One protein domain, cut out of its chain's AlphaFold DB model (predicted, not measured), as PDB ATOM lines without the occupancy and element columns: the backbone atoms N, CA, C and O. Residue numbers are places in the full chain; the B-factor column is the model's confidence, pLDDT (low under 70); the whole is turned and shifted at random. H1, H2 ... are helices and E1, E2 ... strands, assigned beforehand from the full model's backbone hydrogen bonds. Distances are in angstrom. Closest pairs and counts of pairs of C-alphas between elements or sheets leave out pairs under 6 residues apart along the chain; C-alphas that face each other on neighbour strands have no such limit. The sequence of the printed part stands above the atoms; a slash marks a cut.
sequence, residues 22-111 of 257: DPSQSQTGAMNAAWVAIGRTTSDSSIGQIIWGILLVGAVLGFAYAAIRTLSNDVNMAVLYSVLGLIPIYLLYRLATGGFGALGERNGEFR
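What this domain is: This is residues 22 to 111 of the 257 residues of the protein "ABC transporter permease subunit" of Acidimicrobiales bacterium (UniProt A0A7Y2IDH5). The model is a long helical hairpin, H2 and H3 side by side, with H1 turning off at about a right angle from its open end and making a corner with H2. A small strand hairpin, E1 and E2, sits at that same end beside residues 36 to 43 of H1. The printed part has 90 residues with three named helices and then two named strands, in the order H1 H2 H3 E1 E2; the sheet, E1 - E2, is antiparallel and the class is mostly helix. The whole is loose, with a radius of gyration of the C-alphas of 16.8 A, and its outline is a rod of 54 by 24 by 21 A.

How they stand to each other: Start at H1, residues 30 to 43, and go on to H2, residues 46 to 71: they touch only at the corner by their link, about perpendicular at 89 degrees, and the closest C-alphas are those of Thr 41 and Gly 48, 4.9 A apart. Next look at H3, residues 75 to 97, which touches H2 as a helical hairpin, at a shallow tilt of 5 degrees, opposite ways; the closest C-alphas, of Ala 67 and Ala 78, are 4.3 A apart. H3 has a kink of 30 degrees near residue 88. H1 and H3 only just touch, with 3 pairs of C-alphas within 8 A, and only at their ends; the closest are those of Thr 42 and Leu 95, 6.5 A apart. Last come E1, residues 103 to 106, and E2, residues 109 to 111, an antiparallel hairpin at 141 degrees; C-alphas 103 and 111 face each other at 5.3 A, and no backbone N and O across the pair are within hydrogen-bond range. The closest C-alphas of H1 and E2 are those of Ser 43 and Phe 110, 6.0 A apart. H2 is apart from E1 and E2. In H1 and H2 every O i to N i+4 pair is within hydrogen-bond range; in H3, 17 of 19 are.

Where its parts are: Find C-alpha 30 at (19.925, 118.614, 124.866); from there H1 runs 19.8 A to Ser 43. H2 begins at C-alpha 46, (27.303, 121.463, 101.284), and runs 37.4 A to Leu 71. H3 runs 32.0 A from Val 75 to Thr 97. E1 runs 8.3 A from Leu 103 to Arg 106, and E2 runs 6.1 A from Glu 109 to C-alpha 111 at (28.735, 129.539, 112.838).

The domain as a whole: The two C-alphas farthest apart are those of Gln 25 and Asn 73, at 54.3 A. The printed part has no cut, and its four links between named elements are tight. The mean pLDDT of the printed part is 73.7; look for values under 70 in residues 22 to 26, 39 to 49 and 94 to 111.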
ATOM      1  N   ASP A  22      30.423 127.205 124.589       65.06
ATOM      2  CA  ASP A  22      31.076 127.767 123.407       65.06
ATOM      3  C   ASP A  22      30.848 126.875 122.159       65.06
ATOM      4  O   ASP A  22      30.929 125.647 122.282       65.06
ATOM      5  N   PRO A  23      30.548 127.455 120.979       61.84
ATOM      6  CA  PRO A  23      30.312 126.719 119.729       61.84
ATOM      7  C   PRO A  23      31.393 125.692 119.360       61.84
ATOM      8  O   PRO A  23      31.102 124.688 118.699       61.84
ATOM      9  N   SER A  24      32.637 125.946 119.783       63.72
ATOM     10  CA  SER A  24      33.800 125.079 119.557       63.72
ATOM     11  C   SER A  24      33.777 123.786 120.379       63.72
ATOM     12  O   SER A  24      34.491 122.839 120.052       63.72
ATOM     13  N   GLN A  25      32.951 123.714 121.424       67.62
ATOM     14  CA  GLN A  25      32.820 122.545 122.289       67.62
ATOM     15  C   GLN A  25      31.543 121.755 121.986       67.62
ATOM     16  O   GLN A  25      30.557 122.269 121.450       67.62
ATOM     17  N   SER A  26      31.543 120.470 122.354       68.31
ATOM     18  CA  SER A  26      30.319 119.672 122.335       68.31
ATOM     19  C   SER A  26      29.307 120.255 123.323       68.31
ATOM     20  O   SER A  26      29.604 120.513 124.492       68.31
ATOM     21  N   GLN A  27      28.091 120.490 122.830       72.69
ATOM     22  CA  GLN A  27      27.001 120.983 123.657       72.69
ATOM     23  C   GLN A  27      26.534 119.863 124.587       72.69
ATOM     24  O   GLN A  27      26.284 118.744 124.142       72.69
ATOM     25  N   THR A  28      26.414 120.163 125.879       70.94
ATOM     26  CA  THR A  28      25.909 119.207 126.876       70.94
ATOM     27  C   THR A  28      24.412 119.334 127.113       70.94
ATOM     28  O   THR A  28      23.787 118.369 127.544       70.94
ATOM     29  N   GLY A  29      23.824 120.499 126.834       77.94
ATOM     30  CA  GLY A  29      22.384 120.679 126.939       77.94
ATOM     31  C   GLY A  29      21.661 120.142 125.722       77.94
ATOM     32  O   GLY A  29      21.989 120.514 124.602       77.94
ATOM     33  N   ALA A  30      20.666 119.278 125.938       77.25
ATOM     34  CA  ALA A  30      19.925 118.614 124.866       77.25
ATOM     35  C   ALA A  30      19.302 119.609 123.871       77.25
ATOM     36  O   ALA A  30      19.338 119.379 122.664       77.25
ATOM     37  N   MET A  31      18.792 120.742 124.366       75.94
ATOM     38  CA  MET A  31      18.196 121.777 123.519       75.94
ATOM     39  C   MET A  31      19.251 122.465 122.650       75.94
ATOM     40  O   MET A  31      19.080 122.564 121.440       75.94
ATOM     41  N   ASN A  32      20.370 122.887 123.248       73.31
ATOM     42  CA  ASN A  32      21.457 123.520 122.502       73.31
ATOM     43  C   ASN A  32      22.195 122.531 121.594       73.31
ATOM     44  O   ASN A  32      22.645 122.918 120.525       73.31
ATOM     45  N   ALA A  33      22.278 121.254 121.963       71.88
ATOM     46  CA  ALA A  33      22.827 120.205 121.114       71.88
ATOM     47  C   ALA A  33      21.971 120.002 119.860       71.88
ATOM     48  O   ALA A  33      22.516 119.999 118.761       71.88
ATOM     49  N   ALA A  34      20.644 119.910 120.007       74.31
ATOM     50  CA  ALA A  34      19.730 119.851 118.868       74.31
ATOM     51  C   ALA A  34      19.808 121.128 118.016       74.31
ATOM     52  O   ALA A  34      19.889 121.056 116.793       74.31
ATOM     53  N   TRP A  35      19.849 122.295 118.662       71.06
ATOM     54  CA  TRP A  35      19.895 123.587 117.985       71.06
ATOM     55  C   TRP A  35      21.187 123.811 117.187       71.06
ATOM     56  O   TRP A  35      21.141 124.140 116.003       71.06
ATOM     57  N   VAL A  36      22.347 123.574 117.803       71.25
ATOM     58  CA  VAL A  36      23.657 123.691 117.146       71.25
ATOM     59  C   VAL A  36      23.832 122.602 116.087       71.25
ATOM     60  O   VAL A  36      24.449 122.865 115.059       71.25
ATOM     61  N   ALA A  37      23.268 121.403 116.277       71.81
ATOM     62  CA  ALA A  37      23.269 120.370 115.240       71.81
ATOM     63  C   ALA A  37      22.536 120.840 113.977       71.81
ATOM     64  O   ALA A  37      23.081 120.704 112.884       71.81
ATOM     65  N   ILE A  38      21.359 121.461 114.122       70.06
ATOM     66  CA  ILE A  38      20.629 122.061 112.996       70.06
ATOM     67  C   ILE A  38      21.476 123.166 112.347       70.06
ATOM     68  O   ILE A  38      21.696 123.123 111.139       70.06
ATOM     69  N   GLY A  39      22.042 124.085 113.137       66.88
ATOM     70  CA  GLY A  39      22.899 125.161 112.622       66.88
ATOM     71  C   GLY A  39      24.110 124.652 111.827       66.88
ATOM     72  O   GLY A  39      24.369 125.139 110.730       66.88
ATOM     73  N   ARG A  40      24.796 123.609 112.315       66.12
ATOM     74  CA  ARG A  40      25.939 122.977 111.625       66.12
ATOM     75  C   ARG A  40      25.554 122.313 110.307       66.12
ATOM     76  O   ARG A  40      26.335 122.366 109.360       66.12
ATOM     77  N   THR A  41      24.362 121.709 110.212       67.56
ATOM     78  CA  THR A  41      23.892 121.168 108.920       67.56
ATOM     79  C   THR A  41      23.755 122.264 107.872       67.56
ATOM     80  O   THR A  41      24.001 122.019 106.694       67.56
ATOM     81  N   THR A  42      23.445 123.485 108.296       62.78
ATOM     82  CA  THR A  42      23.290 124.624 107.403       62.78
ATOM     83  C   THR A  42      24.607 125.367 107.122       62.78
ATOM     84  O   THR A  42      24.791 125.847 106.002       62.78
ATOM     85  N   SER A  43      25.528 125.466 108.089       61.78
ATOM     86  CA  SER A  43      26.780 126.231 107.943       61.78
ATOM     87  C   SER A  43      27.935 125.441 107.326       61.78
ATOM     88  O   SER A  43      28.622 125.956 106.449       61.78
ATOM     89  N   ASP A  44      28.141 124.191 107.753       61.72
ATOM     90  CA  ASP A  44      29.413 123.486 107.524       61.72
ATOM     91  C   ASP A  44      29.324 122.441 106.400       61.72
ATOM     92  O   ASP A  44      30.344 121.966 105.902       61.72
ATOM     93  N   SER A  45      28.110 122.051 105.991       64.00
ATOM     94  CA  SER A  45      27.900 120.953 105.043       64.00
ATOM     95  C   SER A  45      27.209 121.409 103.757       64.00
ATOM     96  O   SER A  45      26.058 121.844 103.765       64.00
ATOM     97  N   SER A  46      27.882 121.220 102.618       65.75
ATOM     98  CA  SER A  46      27.303 121.463 101.284       65.75
ATOM     99  C   SER A  46      26.049 120.610 101.051       65.75
ATOM    100  O   SER A  46      25.112 121.032 100.385       65.75
ATOM    101  N   ILE A  47      26.008 119.415 101.653       69.94
ATOM    102  CA  ILE A  47      24.878 118.483 101.578       69.94
ATOM    103  C   ILE A  47      23.655 119.030 102.327       69.94
ATOM    104  O   ILE A  47      22.540 118.935 101.819       69.94
ATOM    105  N   GLY A  48      23.835 119.631 103.506       68.38
ATOM    106  CA  GLY A  48      22.719 120.178 104.276       68.38
ATOM    107  C   GLY A  48      22.078 121.397 103.609       68.38
ATOM    108  O   GLY A  48      20.852 121.480 103.565       68.38
ATOM    109  N   GLN A  49      22.870 122.273 102.978       68.06
ATOM    110  CA  GLN A  49      22.340 123.379 102.165       68.06
ATOM    111  C   GLN A  49      21.501 122.878 100.981       68.06
ATOM    112  O   GLN A  49      20.445 123.438 100.687       68.06
ATOM    113  N   ILE A  50      21.917 121.779 100.343       75.31
ATOM    114  CA  ILE A  50      21.156 121.144  99.259       75.31
ATOM    115  C   ILE A  50      19.836 120.559  99.783       75.31
ATOM    116  O   ILE A  50      18.794 120.783  99.173       75.31
ATOM    117  N   ILE A  51      19.846 119.855 100.920       80.25
ATOM    118  CA  ILE A  51      18.633 119.270 101.520       80.25
ATOM    119  C   ILE A  51      17.616 120.364 101.861       80.25
ATOM    120  O   ILE A  51      16.452 120.273 101.463       80.25
ATOM    121  N   TRP A  52      18.046 121.423 102.549       77.56
ATOM    122  CA  TRP A  52      17.168 122.541 102.896       77.56
ATOM    123  C   TRP A  52      16.704 123.321 101.664       77.56
ATOM    124  O   TRP A  52      15.544 123.728 101.609       77.56
ATOM    125  N   GLY A  53      17.557 123.464 100.646       78.50
ATOM    126  CA  GLY A  53      17.189 124.050  99.357       78.50
ATOM    127  C   GLY A  53      16.105 123.250  98.629       78.50
ATOM    128  O   GLY A  53      15.134 123.830  98.146       78.50
ATOM    129  N   ILE A  54      16.205 121.918  98.609       84.44
ATOM    130  CA  ILE A  54      15.181 121.038  98.023       84.44
ATOM    131  C   ILE A  54      13.863 121.152  98.798       84.44
ATOM    132  O   ILE A  54      12.801 121.279  98.187       84.44
ATOM    133  N   LEU A  55      13.917 121.153 100.133       85.38
ATOM    134  CA  LEU A  55      12.733 121.319 100.978       85.38
ATOM    135  C   LEU A  55      12.064 122.683 100.772       85.38
ATOM    136  O   LEU A  55      10.838 122.748 100.702       85.38
ATOM    137  N   LEU A  56      12.846 123.755 100.619       85.19
ATOM    138  CA  LEU A  56      12.333 125.082 100.284       85.19
ATOM    139  C   LEU A  56      11.594 125.076  98.952       85.19
ATOM    140  O   LEU A  56      10.460 125.546  98.884       85.19
ATOM    141  N   VAL A  57      12.222 124.542  97.902       87.00
ATOM    142  CA  VAL A  57      11.614 124.493  96.568       87.00
ATOM    143  C   VAL A  57      10.328 123.667  96.616       87.00
ATOM    144  O   VAL A  57       9.301 124.108  96.108       87.00
ATOM    145  N   GLY A  58      10.344 122.526  97.309       89.12
ATOM    146  CA  GLY A  58       9.156 121.704  97.538       89.12
ATOM    147  C   GLY A  58       8.038 122.445  98.279       89.12
ATOM    148  O   GLY A  58       6.882 122.361  97.871       89.12
ATOM    149  N   ALA A  59       8.362 123.213  99.321       87.81
ATOM    150  CA  ALA A  59       7.384 124.000 100.070       87.81
ATOM    151  C   ALA A  59       6.782 125.131  99.225       87.81
ATOM    152  O   ALA A  59       5.562 125.279  99.190       87.81
ATOM    153  N   VAL A  60       7.610 125.887  98.494       88.31
ATOM    154  CA  VAL A  60       7.148 126.945  97.581       88.31
ATOM    155  C   VAL A  60       6.201 126.364  96.533       88.31
ATOM    156  O   VAL A  60       5.101 126.885  96.349       88.31
ATOM    157  N   LEU A  61       6.583 125.256  95.895       90.38
ATOM    158  CA  LEU A  61       5.756 124.591  94.889       90.38
ATOM    159  C   LEU A  61       4.469 124.012  95.486       90.38
ATOM    160  O   LEU A  61       3.411 124.139  94.876       90.38
ATOM    161  N   GLY A  62       4.528 123.419  96.681       87.94
ATOM    162  CA  GLY A  62       3.369 122.844  97.365       87.94
ATOM    163  C   GLY A  62       2.331 123.893  97.765       87.94
ATOM    164  O   GLY A  62       1.144 123.725  97.475       87.94
ATOM    165  N   PHE A  63       2.765 125.002  98.371       88.88
ATOM    166  CA  PHE A  63       1.872 126.106  98.734       88.88
ATOM    167  C   PHE A  63       1.342 126.849  97.504       88.88
ATOM    168  O   PHE A  63       0.158 127.182  97.467       88.88
ATOM    169  N   ALA A  64       2.167 127.045  96.469       86.69
ATOM    170  CA  ALA A  64       1.711 127.611  95.200       86.69
ATOM    171  C   ALA A  64       0.665 126.709  94.525       86.69
ATOM    172  O   ALA A  64      -0.379 127.196  94.099       86.69
ATOM    173  N   TYR A  65       0.893 125.393  94.487       90.25
ATOM    174  CA  TYR A  65      -0.065 124.427  93.949       90.25
ATOM    175  C   TYR A  65      -1.388 124.437  94.725       90.25
ATOM    176  O   TYR A  65      -2.457 124.485  94.115       90.25
ATOM    177  N   ALA A  66      -1.336 124.446  96.061       87.00
ATOM    178  CA  ALA A  66      -2.524 124.534  96.907       87.00
ATOM    179  C   ALA A  66      -3.302 125.840  96.674       87.00
ATOM    180  O   ALA A  66      -4.523 125.806  96.516       87.00
ATOM    181  N   ALA A  67      -2.611 126.978  96.575       86.19
ATOM    182  CA  ALA A  67      -3.240 128.263  96.286       86.19
ATOM    183  C   ALA A  67      -3.899 128.275  94.895       86.19
ATOM    184  O   ALA A  67      -5.068 128.636  94.779       86.19
ATOM    185  N   ILE A  68      -3.201 127.801  93.856       88.12
ATOM    186  CA  ILE A  68      -3.712 127.751  92.475       88.12
ATOM    187  C   ILE A  68      -4.925 126.820  92.364       88.12
ATOM    188  O   ILE A  68      -5.923 127.189  91.751       88.12
ATOM    189  N   ARG A  69      -4.876 125.633  92.985       89.69
ATOM    190  CA  ARG A  69      -5.994 124.674  92.974       89.69
ATOM    191  C   ARG A  69      -7.242 125.231  93.656       89.69
ATOM    192  O   ARG A  69      -8.354 124.887  93.270       89.69
ATOM    193  N   THR A  70      -7.060 126.053  94.684       85.88
ATOM    194  CA  THR A  70      -8.177 126.584  95.473       85.88
ATOM    195  C   THR A  70      -8.724 127.884  94.884       85.88
ATOM    196  O   THR A  70      -9.889 128.195  95.100       85.88
ATOM    197  N   LEU A  71      -7.940 128.587  94.056       86.56
ATOM    198  CA  LEU A  71      -8.323 129.848  93.416       86.56
ATOM    199  C   LEU A  71      -9.582 129.733  92.543       86.56
ATOM    200  O   LEU A  71     -10.351 130.688  92.469       86.56
ATOM    201  N   SER A  72      -9.812 128.576  91.911       84.94
ATOM    202  CA  SER A  72     -11.009 128.346  91.088       84.94
ATOM    203  C   SER A  72     -12.286 128.151  91.904       84.94
ATOM    204  O   SER A  72     -13.375 128.345  91.372       84.94
ATOM    205  N   ASN A  73     -12.160 127.727  93.165       84.25
ATOM    206  CA  ASN A  73     -13.288 127.328  94.007       84.25
ATOM    207  C   ASN A  73     -13.595 128.375  95.085       84.25
ATOM    208  O   ASN A  73     -14.761 128.645  95.351       84.25
ATOM    209  N   ASP A  74     -12.563 128.958  95.701       88.56
ATOM    210  CA  ASP A  74     -12.686 129.972  96.748       88.56
ATOM    211  C   ASP A  74     -11.416 130.842  96.825       88.56
ATOM    212  O   ASP A  74     -10.338 130.406  97.247       88.56
ATOM    213  N   VAL A  75     -11.558 132.110  96.432       85.75
ATOM    214  CA  VAL A  75     -10.463 133.088  96.415       85.75
ATOM    215  C   VAL A  75      -9.931 133.360  97.827       85.75
ATOM    216  O   VAL A  75      -8.723 133.530  97.997       85.75
ATOM    217  N   ASN A  76     -10.784 133.338  98.858       87.06
ATOM    218  CA  ASN A  76     -10.359 133.611 100.235       87.06
ATOM    219  C   ASN A  76      -9.425 132.517 100.759       87.06
ATOM    220  O   ASN A  76      -8.430 132.806 101.425       87.06
ATOM    221  N   MET A  77      -9.702 131.261 100.409       81.44
ATOM    222  CA  MET A  77      -8.856 130.134 100.797       81.44
ATOM    223  C   MET A  77      -7.535 130.109 100.026       81.44
ATOM    224  O   MET A  77      -6.497 129.787 100.602       81.44
ATOM    225  N   ALA A  78      -7.529 130.526  98.758       82.62
ATOM    226  CA  ALA A  78      -6.290 130.699  98.002       82.62
ATOM    227  C   ALA A  78      -5.372 131.770  98.623       82.62
ATOM    228  O   ALA A  78      -4.160 131.562  98.728       82.62
ATOM    229  N   VAL A  79      -5.945 132.888  99.087       84.12
ATOM    230  CA  VAL A  79      -5.213 133.932  99.825       84.12
ATOM    231  C   VAL A  79      -4.725 133.410 101.179       84.12
ATOM    232  O   VAL A  79      -3.587 133.665 101.564       84.12
ATOM    233  N   LEU A  80      -5.533 132.626 101.893       85.25
ATOM    234  CA  LEU A  80      -5.121 132.040 103.167       85.25
ATOM    235  C   LEU A  80      -3.911 131.107 103.007       85.25
ATOM    236  O   LEU A  80      -2.959 131.212 103.777       85.25
ATOM    237  N   TYR A  81      -3.900 130.233 101.997       85.12
ATOM    238  CA  TYR A  81      -2.768 129.335 101.743       85.12
ATOM    239  C   TYR A  81      -1.496 130.070 101.322       85.12
ATOM    240  O   TYR A  81      -0.406 129.657 101.726       85.12
ATOM    241  N   SER A  82      -1.608 131.159 100.554       81.56
ATOM    242  CA  SER A  82      -0.437 131.958 100.186       81.56
ATOM    243  C   SER A  82       0.150 132.668 101.406       81.56
ATOM    244  O   SER A  82       1.356 132.587 101.616       81.56
ATOM    245  N   VAL A  83      -0.685 133.258 102.267       85.38
ATOM    246  CA  VAL A  83      -0.248 133.938 103.498       85.38
ATOM    247  C   VAL A  83       0.315 132.953 104.526       85.38
ATOM    248  O   VAL A  83       1.385 133.195 105.081       85.38
ATOM    249  N   LEU A  84      -0.352 131.817 104.757       84.69
ATOM    250  CA  LEU A  84       0.134 130.785 105.680       84.69
ATOM    251  C   LEU A  84       1.426 130.130 105.183       84.69
ATOM    252  O   LEU A  84       2.274 129.776 106.001       84.69
ATOM    253  N   GLY A  85       1.604 130.003 103.865       83.19
ATOM    254  CA  GLY A  85       2.813 129.458 103.252       83.19
ATOM    255  C   GLY A  85       4.048 130.345 103.418       83.19
ATOM    256  O   GLY A  85       5.162 129.824 103.466       83.19
ATOM    257  N   LEU A  86       3.882 131.665 103.584       84.38
ATOM    258  CA  LEU A  86       5.009 132.589 103.760       84.38
ATOM    259  C   LEU A  86       5.848 132.260 104.995       84.38
ATOM    260  O   LEU A  86       7.065 132.404 104.941       84.38
ATOM    261  N   ILE A  87       5.235 131.791 106.087       82.00
ATOM    262  CA  ILE A  87       5.959 131.498 107.331       82.00
ATOM    263  C   ILE A  87       6.877 130.271 107.154       82.00
ATOM    264  O   ILE A  87       8.086 130.420 107.347       82.00
ATOM    265  N   PRO A  88       6.394 129.083 106.733       80.88
ATOM    266  CA  PRO A  88       7.261 127.942 106.443       80.88
ATOM    267  C   PRO A  88       8.290 128.221 105.346       80.88
ATOM    268  O   PRO A  88       9.435 127.798 105.477       80.88
ATOM    269  N   ILE A  89       7.915 128.945 104.284       82.56
ATOM    270  CA  ILE A  89       8.836 129.294 103.192       82.56
ATOM    271  C   ILE A  89       9.945 130.213 103.703       82.56
ATOM    272  O   ILE A  89      11.111 129.967 103.413       82.56
ATOM    273  N   TYR A  90       9.615 131.232 104.498       79.69
ATOM    274  CA  TYR A  90      10.601 132.112 105.121       79.69
ATOM    275  C   TYR A  90      11.532 131.338 106.062       79.69
ATOM    276  O   TYR A  90      12.748 131.526 106.019       79.69
ATOM    277  N   LEU A  91      10.985 130.425 106.869       72.56
ATOM    278  CA  LEU A  91      11.772 129.563 107.752       72.56
ATOM    279  C   LEU A  91      12.717 128.650 106.963       72.56
ATOM    280  O   LEU A  91      13.898 128.572 107.293       72.56
ATOM    281  N   LEU A  92      12.236 128.012 105.897       75.19
ATOM    282  CA  LEU A  92      13.053 127.170 105.020       75.19
ATOM    283  C   LEU A  92      14.077 127.987 104.232       75.19
ATOM    284  O   LEU A  92      15.182 127.511 104.005       75.19
ATOM    285  N   TYR A  93      13.753 129.227 103.860       74.25
ATOM    286  CA  TYR A  93      14.675 130.133 103.176       74.25
ATOM    287  C   TYR A  93      15.823 130.488 104.094       74.25
ATOM    288  O   TYR A  93      16.984 130.364 103.707       74.25
ATOM    289  N   ARG A  94      15.508 130.820 105.345       67.25
ATOM    290  CA  ARG A  94      16.508 131.008 106.390       67.25
ATOM    291  C   ARG A  94      17.293 129.711 106.614       67.25
ATOM    292  O   ARG A  94      18.508 129.766 106.646       67.25
ATOM    293  N   LEU A  95      16.676 128.535 106.675       68.88
ATOM    294  CA  LEU A  95      17.412 127.269 106.839       68.88
ATOM    295  C   LEU A  95      18.296 126.890 105.640       68.88
ATOM    296  O   LEU A  95      19.323 126.258 105.841       68.88
ATOM    297  N   ALA A  96      17.931 127.268 104.414       65.69
ATOM    298  CA  ALA A  96      18.705 126.979 103.205       65.69
ATOM    299  C   ALA A  96      19.860 127.967 102.986       65.69
ATOM    300  O   ALA A  96      20.872 127.612 102.390       65.69
ATOM    301  N   THR A  97      19.716 129.200 103.479       61.81
ATOM    302  CA  THR A  97      20.692 130.287 103.299       61.81
ATOM    303  C   THR A  97      21.569 130.552 104.524       61.81
ATOM    304  O   THR A  97      22.339 131.506 104.509       61.81
ATOM    305  N   GLY A  98      21.482 129.747 105.591       56.16
ATOM    306  CA  GLY A  98      22.277 130.002 106.806       56.16
ATOM    307  C   GLY A  98      21.690 131.036 107.757       56.16
ATOM    308  O   GLY A  98      22.403 131.647 108.529       56.16
ATOM    309  N   GLY A  99      20.387 131.265 107.741       53.00
ATOM    310  CA  GLY A  99      19.689 132.225 108.596       53.00
ATOM    311  C   GLY A  99      18.932 131.652 109.802       53.00
ATOM    312  O   GLY A  99      18.333 132.444 110.534       53.00
ATOM    313  N   PHE A 100      18.879 130.330 110.018       45.75
ATOM    314  CA  PHE A 100      18.127 129.739 111.137       45.75
ATOM    315  C   PHE A 100      18.971 128.741 111.936       45.75
ATOM    316  O   PHE A 100      19.530 127.805 111.374       45.75
ATOM    317  N   GLY A 101      19.038 128.962 113.250       46.69
ATOM    318  CA  GLY A 101      19.943 128.254 114.153       46.69
ATOM    319  C   GLY A 101      21.008 129.181 114.730       46.69
ATOM    320  O   GLY A 101      22.164 128.973 114.418       46.69
ATOM    321  N   ALA A 102      20.610 130.218 115.492       49.78
ATOM    322  CA  ALA A 102      21.485 131.176 116.193       49.78
ATOM    323  C   ALA A 102      22.882 131.298 115.560       49.78
ATOM    324  O   ALA A 102      23.858 130.799 116.092       49.78
ATOM    325  N   LEU A 103      22.963 131.893 114.373       50.78
ATOM    326  CA  LEU A 103      24.245 132.250 113.782       50.78
ATOM    327  C   LEU A 103      24.457 133.717 114.132       50.78
ATOM    328  O   LEU A 103      23.837 134.595 113.530       50.78
ATOM    329  N   GLY A 104      25.267 133.982 115.152       53.84
ATOM    330  CA  GLY A 104      25.925 135.273 115.244       53.84
ATOM    331  C   GLY A 104      26.886 135.376 114.070       53.84
ATOM    332  O   GLY A 104      27.703 134.484 113.836       53.84
ATOM    333  N   GLU A 105      26.772 136.442 113.288       52.38
ATOM    334  CA  GLU A 105      27.805 136.785 112.324       52.38
ATOM    335  C   GLU A 105      29.010 137.296 113.116       52.38
ATOM    336  O   GLU A 105      29.076 138.460 113.515       52.38
ATOM    337  N   ARG A 106      29.964 136.409 113.400       52.38
ATOM    338  CA  ARG A 106      31.227 136.797 114.020       52.38
ATOM    339  C   ARG A 106      32.304 136.778 112.947       52.38
ATOM    340  O   ARG A 106      32.805 135.723 112.581       52.38
ATOM    341  N   ASN A 107      32.657 137.967 112.461       51.94
ATOM    342  CA  ASN A 107      33.671 138.192 111.424       51.94
ATOM    343  C   ASN A 107      33.312 137.634 110.025       51.94
ATOM    344  O   ASN A 107      34.211 137.251 109.283       51.94
ATOM    345  N   GLY A 108      32.026 137.589 109.653       56.78
ATOM    346  CA  GLY A 108      31.584 137.198 108.303       56.78
ATOM    347  C   GLY A 108      31.509 135.687 108.034       56.78
ATOM    348  O   GLY A 108      31.160 135.286 106.926       56.78
ATOM    349  N   GLU A 109      31.793 134.840 109.029       57.12
ATOM    350  CA  GLU A 109      31.555 133.393 108.966       57.12
ATOM    351  C   GLU A 109      30.283 133.026 109.740       57.12
ATOM    352  O   GLU A 109      30.143 133.335 110.925       57.12
ATOM    353  N   PHE A 110      29.364 132.322 109.081       56.19
ATOM    354  CA  PHE A 110      28.173 131.768 109.719       56.19
ATOM    355  C   PHE A 110      28.564 130.554 110.572       56.19
ATOM    356  O   PHE A 110      28.981 129.533 110.032       56.19
ATOM    357  N   ARG A 111      28.437 130.643 111.903       59.38
ATOM    358  CA  ARG A 111      28.735 129.539 112.838       59.38
ATOM    359  C   ARG A 111      27.581 129.287 113.787       59.38
ATOM    360  O   ARG A 111      27.015 130.244 114.298       59.38
TER     361      ARG A 111